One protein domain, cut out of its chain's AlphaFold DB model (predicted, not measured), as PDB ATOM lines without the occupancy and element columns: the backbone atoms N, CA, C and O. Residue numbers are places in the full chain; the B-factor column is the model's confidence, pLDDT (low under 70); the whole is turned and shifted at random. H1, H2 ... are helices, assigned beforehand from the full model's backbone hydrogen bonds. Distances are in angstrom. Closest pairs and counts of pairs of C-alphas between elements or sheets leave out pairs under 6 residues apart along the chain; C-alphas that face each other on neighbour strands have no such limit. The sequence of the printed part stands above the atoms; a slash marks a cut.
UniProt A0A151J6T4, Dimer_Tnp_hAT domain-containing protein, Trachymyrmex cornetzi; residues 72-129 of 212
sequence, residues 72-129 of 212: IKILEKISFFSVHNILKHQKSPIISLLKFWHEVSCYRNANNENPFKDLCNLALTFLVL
ATOM      1  N   ILE A  72     214.117 126.355 177.497       63.22
ATOM      2  CA  ILE A  72     213.657 126.388 176.099       63.22
ATOM      3  C   ILE A  72     212.294 127.078 175.955       63.22
ATOM      4  O   ILE A  72     212.105 127.868 175.036       63.22
ATOM      5  N   LYS A  73     211.403 126.922 176.944       59.38
ATOM      6  CA  LYS A  73     210.140 127.680 177.027       59.38
ATOM      7  C   LYS A  73     210.373 129.185 177.192       59.38
ATOM      8  O   LYS A  73     209.581 129.989 176.714       59.38
ATOM      9  N   ILE A  74     211.448 129.582 177.874       60.00
ATOM     10  CA  ILE A  74     211.854 130.987 178.021       60.00
ATOM     11  C   ILE A  74     212.460 131.491 176.704       60.00
ATOM     12  O   ILE A  74     212.130 132.590 176.281       60.00
ATOM     13  N   LEU A  75     213.276 130.687 176.015       58.84
ATOM     14  CA  LEU A  75     213.867 131.017 174.709       58.84
ATOM     15  C   LEU A  75     212.810 131.162 173.609       58.84
ATOM     16  O   LEU A  75     212.854 132.122 172.838       58.84
ATOM     17  N   GLU A  76     211.812 130.280 173.579       62.12
ATOM     18  CA  GLU A  76     210.637 130.439 172.719       62.12
ATOM     19  C   GLU A  76     209.902 131.738 173.033       62.12
ATOM     20  O   GLU A  76     209.511 132.469 172.124       62.12
ATOM     21  N   LYS A  77     209.769 132.089 174.316       61.22
ATOM     22  CA  LYS A  77     209.132 133.345 174.707       61.22
ATOM     23  C   LYS A  77     209.996 134.580 174.413       61.22
ATOM     24  O   LYS A  77     209.448 135.631 174.104       61.22
ATOM     25  N   ILE A  78     211.325 134.478 174.398       61.25
ATOM     26  CA  ILE A  78     212.221 135.564 173.958       61.25
ATOM     27  C   ILE A  78     212.009 135.878 172.472       61.25
ATOM     28  O   ILE A  78     212.145 137.033 172.064       61.25
ATOM     29  N   SER A  79     211.570 134.905 171.665       64.31
ATOM     30  CA  SER A  79     211.199 135.163 170.270       64.31
ATOM     31  C   SER A  79     210.062 136.191 170.121       64.31
ATOM     32  O   SER A  79     210.009 136.870 169.088       64.31
ATOM     33  N   PHE A  80     209.212 136.401 171.146       59.94
ATOM     34  CA  PHE A  80     208.222 137.492 171.158       59.94
ATOM     35  C   PHE A  80     208.878 138.872 171.030       59.94
ATOM     36  O   PHE A  80     208.307 139.752 170.391       59.94
ATOM     37  N   PHE A  81     210.082 139.045 171.580       60.38
ATOM     38  CA  PHE A  81     210.855 140.286 171.505       60.38
ATOM     39  C   PHE A  81     211.875 140.288 170.367       60.38
ATOM     40  O   PHE A  81     212.697 141.200 170.282       60.38
ATOM     41  N   SER A  82     211.857 139.289 169.478       68.69
ATOM     42  CA  SER A  82     212.699 139.365 168.288       68.69
ATOM     43  C   SER A  82     212.334 140.623 167.501       68.69
ATOM     44  O   SER A  82     211.156 140.946 167.328       68.69
ATOM     45  N   VAL A  83     213.351 141.333 167.014       57.41
ATOM     46  CA  VAL A  83     213.189 142.582 166.250       57.41
ATOM     47  C   VAL A  83     212.172 142.399 165.118       57.41
ATOM     48  O   VAL A  83     211.328 143.256 164.882       57.41
ATOM     49  N   HIS A  84     212.171 141.222 164.492       62.97
ATOM     50  CA  HIS A  84     211.214 140.859 163.456       62.97
ATOM     51  C   HIS A  84     209.758 140.798 163.951       62.97
ATOM     52  O   HIS A  84     208.862 141.261 163.253       62.97
ATOM     53  N   ASN A  85     209.496 140.257 165.145       61.38
ATOM     54  CA  ASN A  85     208.143 140.191 165.707       61.38
ATOM     55  C   ASN A  85     207.668 141.536 166.279       61.38
ATOM     56  O   ASN A  85     206.481 141.841 166.185       61.38
ATOM     57  N   ILE A  86     208.577 142.366 166.799       61.25
ATOM     58  CA  ILE A  86     208.258 143.715 167.297       61.25
ATOM     59  C   ILE A  86     207.870 144.660 166.148       61.25
ATOM     60  O   ILE A  86     206.955 145.476 166.297       61.25
ATOM     61  N   LEU A  87     208.552 144.544 165.004       63.75
ATOM     62  CA  LEU A  87     208.342 145.394 163.826       63.75
ATOM     63  C   LEU A  87     207.184 144.933 162.927       63.75
ATOM     64  O   LEU A  87     206.872 145.603 161.941       63.75
ATOM     65  N   LYS A  88     206.517 143.816 163.243       70.88
ATOM     66  CA  LYS A  88     205.322 143.387 162.505       70.88
ATOM     67  C   LYS A  88     204.190 144.400 162.678       70.88
ATOM     68  O   LYS A  88     203.861 144.817 163.787       70.88
ATOM     69  N   HIS A  89     203.552 144.733 161.558       54.72
ATOM     70  CA  HIS A  89     202.399 145.633 161.510       54.72
ATOM     71  C   HIS A  89     201.210 145.091 162.325       54.72
ATOM     72  O   HIS A  89     200.515 145.841 163.005       54.72
ATOM     73  N   GLN A  90     200.998 143.772 162.302       59.88
ATOM     74  CA  GLN A  90     199.986 143.098 163.112       59.88
ATOM     75  C   GLN A  90     200.629 142.557 164.390       59.88
ATOM     76  O   GLN A  90     201.242 141.489 164.398       59.88
ATOM     77  N   LYS A  91     200.508 143.327 165.471       62.28
ATOM     78  CA  LYS A  91     201.033 142.945 166.782       62.28
ATOM     79  C   LYS A  91     200.091 141.956 167.463       62.28
ATOM     80  O   LYS A  91     198.871 142.085 167.383       62.28
ATOM     81  N   SER A  92     200.663 140.982 168.166       63.56
ATOM     82  CA  SER A  92     199.911 140.133 169.090       63.56
ATOM     83  C   SER A  92     199.223 140.989 170.163       63.56
ATOM     84  O   SER A  92     199.767 142.032 170.537       63.56
ATOM     85  N   PRO A  93     198.067 140.560 170.697       67.12
ATOM     86  CA  PRO A  93     197.361 141.317 171.722       67.12
ATOM     87  C   PRO A  93     198.267 141.604 172.927       67.12
ATOM     88  O   PRO A  93     198.972 140.720 173.413       67.12
ATOM     89  N   ILE A  94     198.197 142.839 173.437       69.06
ATOM     90  CA  ILE A  94     198.978 143.329 174.592       69.06
ATOM     91  C   ILE A  94     198.782 142.424 175.822       69.06
ATOM     92  O   ILE A  94     199.698 142.242 176.617       69.06
ATOM     93  N   ILE A  95     197.618 141.774 175.932       72.88
ATOM     94  CA  ILE A  95     197.299 140.792 176.976       72.88
ATOM     95  C   ILE A  95     198.326 139.651 177.027       72.88
ATOM     96  O   ILE A  95     198.717 139.233 178.115       72.88
ATOM     97  N   SER A  96     198.785 139.147 175.880       70.94
ATOM     98  CA  SER A  96     199.784 138.070 175.836       70.94
ATOM     99  C   SER A  96     201.137 138.534 176.377       70.94
ATOM    100  O   SER A  96     201.815 137.785 177.077       70.94
ATOM    101  N   LEU A  97     201.495 139.792 176.115       71.75
ATOM    102  CA  LEU A  97     202.714 140.415 176.621       71.75
ATOM    103  C   LEU A  97     202.633 140.678 178.135       71.75
ATOM    104  O   LEU A  97     203.591 140.411 178.854       71.75
ATOM    105  N   LEU A  98     201.475 141.121 178.636       74.69
ATOM    106  CA  LEU A  98     201.223 141.276 180.074       74.69
ATOM    107  C   LEU A  98     201.323 139.938 180.817       74.69
ATOM    108  O   LEU A  98     201.973 139.863 181.856       74.69
ATOM    109  N   LYS A  99     200.730 138.870 180.267       77.94
ATOM    110  CA  LYS A  99     200.831 137.514 180.837       77.94
ATOM    111  C   LYS A  99     202.277 137.028 180.897       77.94
ATOM    112  O   LYS A  99     202.671 136.448 181.903       77.94
ATOM    113  N   PHE A 100     203.064 137.300 179.856       78.62
ATOM    114  CA  PHE A 100     204.488 136.976 179.845       78.62
ATOM    115  C   PHE A 100     205.241 137.689 180.977       78.62
ATOM    116  O   PHE A 100     205.887 137.031 181.786       78.62
ATOM    117  N   TRP A 101     205.123 139.016 181.084       75.75
ATOM    118  CA  TRP A 101     205.824 139.776 182.126       75.75
ATOM    119  C   TRP A 101     205.348 139.439 183.539       75.75
ATOM    120  O   TRP A 101     206.148 139.460 184.468       75.75
ATOM    121  N   HIS A 102     204.078 139.067 183.700       78.94
ATOM    122  CA  HIS A 102     203.566 138.520 184.953       78.94
ATOM    123  C   HIS A 102     204.229 137.178 185.305       78.94
ATOM    124  O   HIS A 102     204.613 136.945 186.444       78.94
ATOM    125  N   GLU A 103     204.416 136.282 184.338       79.81
ATOM    126  CA  GLU A 103     205.102 135.008 184.577       79.81
ATOM    127  C   GLU A 103     206.582 135.214 184.949       79.81
ATOM    128  O   GLU A 103     207.082 134.581 185.879       79.81
ATOM    129  N   VAL A 104     207.263 136.161 184.294       77.81
ATOM    130  CA  VAL A 104     208.652 136.530 184.622       77.81
ATOM    131  C   VAL A 104     208.743 137.240 185.981       77.81
ATOM    132  O   VAL A 104     209.713 137.045 186.714       77.81
ATOM    133  N   SER A 105     207.727 138.008 186.386       78.81
ATOM    134  CA  SER A 105     207.699 138.633 187.717       78.81
ATOM    135  C   SER A 105     207.476 137.607 188.839       78.81
ATOM    136  O   SER A 105     207.987 137.778 189.954       78.81
ATOM    137  N   CYS A 106     206.776 136.508 188.545       75.06
ATOM    138  CA  CYS A 106     206.583 135.371 189.445       75.06
ATOM    139  C   CYS A 106     207.770 134.399 189.473       75.06
ATOM    140  O   CYS A 106     207.872 133.617 190.415       75.06
ATOM    141  N   TYR A 107     208.681 134.456 188.498       77.62
ATOM    142  CA  TYR A 107     209.873 133.614 188.481       77.62
ATOM    143  C   TYR A 107     210.749 133.868 189.724       77.62
ATOM    144  O   TYR A 107     210.924 135.006 190.180       77.62
ATOM    145  N   ARG A 108     211.261 132.784 190.312       77.62
ATOM    146  CA  ARG A 108     212.118 132.785 191.502       77.62
ATOM    147  C   ARG A 108     213.305 131.867 191.247       77.62
ATOM    148  O   ARG A 108     213.127 130.747 190.778       77.62
ATOM    149  N   ASN A 109     214.507 132.349 191.552       75.75
ATOM    150  CA  ASN A 109     215.721 131.535 191.520       75.75
ATOM    151  C   ASN A 109     215.801 130.608 192.747       75.75
ATOM    152  O   ASN A 109     215.003 130.719 193.673       75.75
ATOM    153  N   ALA A 110     216.821 129.742 192.791       74.81
ATOM    154  CA  ALA A 110     217.107 128.854 193.927       74.81
ATOM    155  C   ALA A 110     217.237 129.585 195.284       74.81
ATOM    156  O   ALA A 110     216.957 129.000 196.323       74.81
ATOM    157  N   ASN A 111     217.583 130.878 195.268       74.31
ATOM    158  CA  ASN A 111     217.665 131.733 196.457       74.31
ATOM    159  C   ASN A 111     216.333 132.433 196.802       74.31
ATOM    160  O   ASN A 111     216.306 133.331 197.633       74.31
ATOM    161  N   ASN A 112     215.229 132.066 196.142       73.62
ATOM    162  CA  ASN A 112     213.902 132.678 196.274       73.62
ATOM    163  C   ASN A 112     213.839 134.187 195.946       73.62
ATOM    164  O   ASN A 112     212.882 134.882 196.290       73.62
ATOM    165  N   GLU A 113     214.838 134.696 195.229       72.88
ATOM    166  CA  GLU A 113     214.889 136.063 194.716       72.88
ATOM    167  C   GLU A 113     214.479 136.090 193.240       72.88
ATOM    168  O   GLU A 113     214.726 135.135 192.494       72.88
ATOM    169  N   ASN A 114     213.845 137.184 192.805       72.75
ATOM    170  CA  ASN A 114     213.595 137.411 191.385       72.75
ATOM    171  C   ASN A 114     214.744 138.248 190.790       72.75
ATOM    172  O   ASN A 114     214.791 139.453 191.048       72.75
ATOM    173  N   PRO A 115     215.625 137.658 189.962       75.88
ATOM    174  CA  PRO A 115     216.736 138.384 189.342       75.88
ATOM    175  C   PRO A 115     216.271 139.460 188.344       75.88
ATOM    176  O   PRO A 115     217.030 140.366 188.021       75.88
ATOM    177  N   PHE A 116     215.030 139.380 187.855       76.62
ATOM    178  CA  PHE A 116     214.458 140.293 186.864       76.62
ATOM    179  C   PHE A 116     213.429 141.255 187.463       76.62
ATOM    180  O   PHE A 116     212.644 141.838 186.716       76.62
ATOM    181  N   LYS A 117     213.398 141.426 188.790       77.56
ATOM    182  CA  LYS A 117     212.397 142.261 189.472       77.56
ATOM    183  C   LYS A 117     212.330 143.681 188.899       77.56
ATOM    184  O   LYS A 117     211.249 144.137 188.534       77.56
ATOM    185  N   ASP A 118     213.476 144.338 188.749       76.06
ATOM    186  CA  ASP A 118     213.540 145.721 188.261       76.06
ATOM    187  C   ASP A 118     213.148 145.828 186.786       76.06
ATOM    188  O   ASP A 118     212.407 146.728 186.392       76.06
ATOM    189  N   LEU A 119     213.563 144.849 185.976       76.62
ATOM    190  CA  LEU A 119     213.187 144.765 184.568       76.62
ATOM    191  C   LEU A 119     211.676 144.547 184.398       76.62
ATOM    192  O   LEU A 119     211.052 145.192 183.557       76.62
ATOM    193  N   CYS A 120     211.076 143.675 185.212       80.62
ATOM    194  CA  CYS A 120     209.634 143.429 185.198       80.62
ATOM    195  C   CYS A 120     208.854 144.669 185.632       80.62
ATOM    196  O   CYS A 120     207.864 145.013 184.992       80.62
ATOM    197  N   ASN A 121     209.310 145.360 186.680       77.81
ATOM    198  CA  ASN A 121     208.692 146.604 187.133       77.81
ATOM    199  C   ASN A 121     208.728 147.673 186.038       77.81
ATOM    200  O   ASN A 121     207.702 148.296 185.756       77.81
ATOM    201  N   LEU A 122     209.871 147.844 185.369       76.44
ATOM    202  CA  LEU A 122     210.003 148.777 184.253       76.44
ATOM    203  C   LEU A 122     209.067 148.408 183.095       76.44
ATOM    204  O   LEU A 122     208.335 149.262 182.594       76.44
ATOM    205  N   ALA A 123     209.054 147.136 182.692       76.19
ATOM    206  CA  ALA A 123     208.230 146.663 181.586       76.19
ATOM    207  C   ALA A 123     206.728 146.804 181.876       76.19
ATOM    208  O   ALA A 123     205.985 147.294 181.029       76.19
ATOM    209  N   LEU A 124     206.277 146.433 183.077       74.69
ATOM    210  CA  LEU A 124     204.881 146.588 183.488       74.69
ATOM    211  C   LEU A 124     204.477 148.063 183.556       74.69
ATOM    212  O   LEU A 124     203.410 148.419 183.059       74.69
ATOM    213  N   THR A 125     205.345 148.930 184.082       74.12
ATOM    214  CA  THR A 125     205.099 150.381 184.105       74.12
ATOM    215  C   THR A 125     204.946 150.922 182.685       74.12
ATOM    216  O   THR A 125     203.985 151.630 182.394       74.12
ATOM    217  N   PHE A 126     205.829 150.523 181.768       73.06
ATOM    218  CA  PHE A 126     205.757 150.941 180.369       73.06
ATOM    219  C   PHE A 126     204.492 150.439 179.656       73.06
ATOM    220  O   PHE A 126     203.938 151.147 178.820       73.06
ATOM    221  N   LEU A 127     204.002 149.245 180.004       69.88
ATOM    222  CA  LEU A 127     202.772 148.680 179.437       69.88
ATOM    223  C   LEU A 127     201.491 149.341 179.961       69.88
ATOM    224  O   LEU A 127     200.467 149.288 179.281       69.88
ATOM    225  N   VAL A 128     201.535 149.942 181.152       72.31
ATOM    226  CA  VAL A 128     200.406 150.676 181.745       72.31
ATOM    227  C   VAL A 128     200.377 152.136 181.282       72.31
ATOM    228  O   VAL A 128     199.316 152.761 181.293       72.31
ATOM    229  N   LEU A 129     201.514 152.685 180.845       65.62
ATOM    230  CA  LEU A 129     201.585 154.064 180.378       65.62
ATOM    231  C   LEU A 129     200.757 154.261 179.094       65.62
ATOM    232  O   LEU A 129     200.986 153.578 178.091       65.62
TER     233      LEU A 129
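This is residues 72 to 129 of the 212 residues of the protein "Dimer_Tnp_hAT domain-containing protein" of Trachymyrmex cornetzi (UniProt A0A151J6T4). Two helices side by side, H3 and H4, make a helical hairpin, and a third helix, H1, lies slantwise near H3 and away from H4, only loosely joined to the hairpin. The small helix H2 sits in a stretch, residues 82 to 91, that sticks out at one end of the longest axis, while the link from H3 to H4 makes the other end. The printed part has 58 residues with four named helices, in the order H1, H2, H3, H4, and no named strand; its class is all helix. It is only just loose, close to compact, with a radius of gyration of the C-alphas of 12.4 A, and its outline of 40 by 29 by 16 A is only just flat.

H1, residues 72 to 81, is close to but not clearly touching H2, residues 83 to 86; their closest C-alphas are those of Phe 80 and Ile 86, 7.3 A apart. H1 is also close to but not clearly touching H3, residues 94 to 106, with the closest C-alphas, of Lys 77 and Phe 100, 7.8 A apart. H1 and H3 run opposite ways at a steep tilt of 44 degrees. H2 and H3 are apart. H3 and H4, residues 117 to 128, touch and form a helical hairpin; their closest C-alphas, of Ser 105 and Cys 120, are 5.8 A apart. They run opposite ways at a shallow tilt of 21 degrees, with centres 10.0 A apart. H4 is apart from H1 and from H2. In H3 and H4 every O i to N i+4 pair is within hydrogen-bond range, in H1 4 of 6 are, and H2 is too short for such a pair but has its 1 O i to N i+3 pair within range.

H1 begins with C-alpha 72 at (213.657, 126.388, 176.099) and measures 14.9 A from first to last C-alpha, at residues 72 and 81. H2, residues 83 to 86, has four residues and measures 5.2 A. H3, residues 94 to 106, is the longest helix by residues, with 13, and measures 18.5 A from C-alpha 94 at (198.978, 143.329, 174.592) to C-alpha 106. H4, residues 117 to 128, measures 16.6 A and ends with C-alpha 128 at (200.406, 150.676, 181.745).

The two C-alphas farthest apart are those of His 89 and Asn 111, 40.6 A. Residues 82 to 91, of which 83 to 86 belong to H2, stand free; the body without them spans 33 by 26 by 13 A. The printed part has no cut. The link from H1 to H2, one residue, is tight; those from H2 to H3, 7 residues, and from H3 to H4, 10 residues, are short. The mean pLDDT of the printed part is 70.2, and it is under 70 in residues 72 to 87, residues 89 to 94, residue 127 and residue 129.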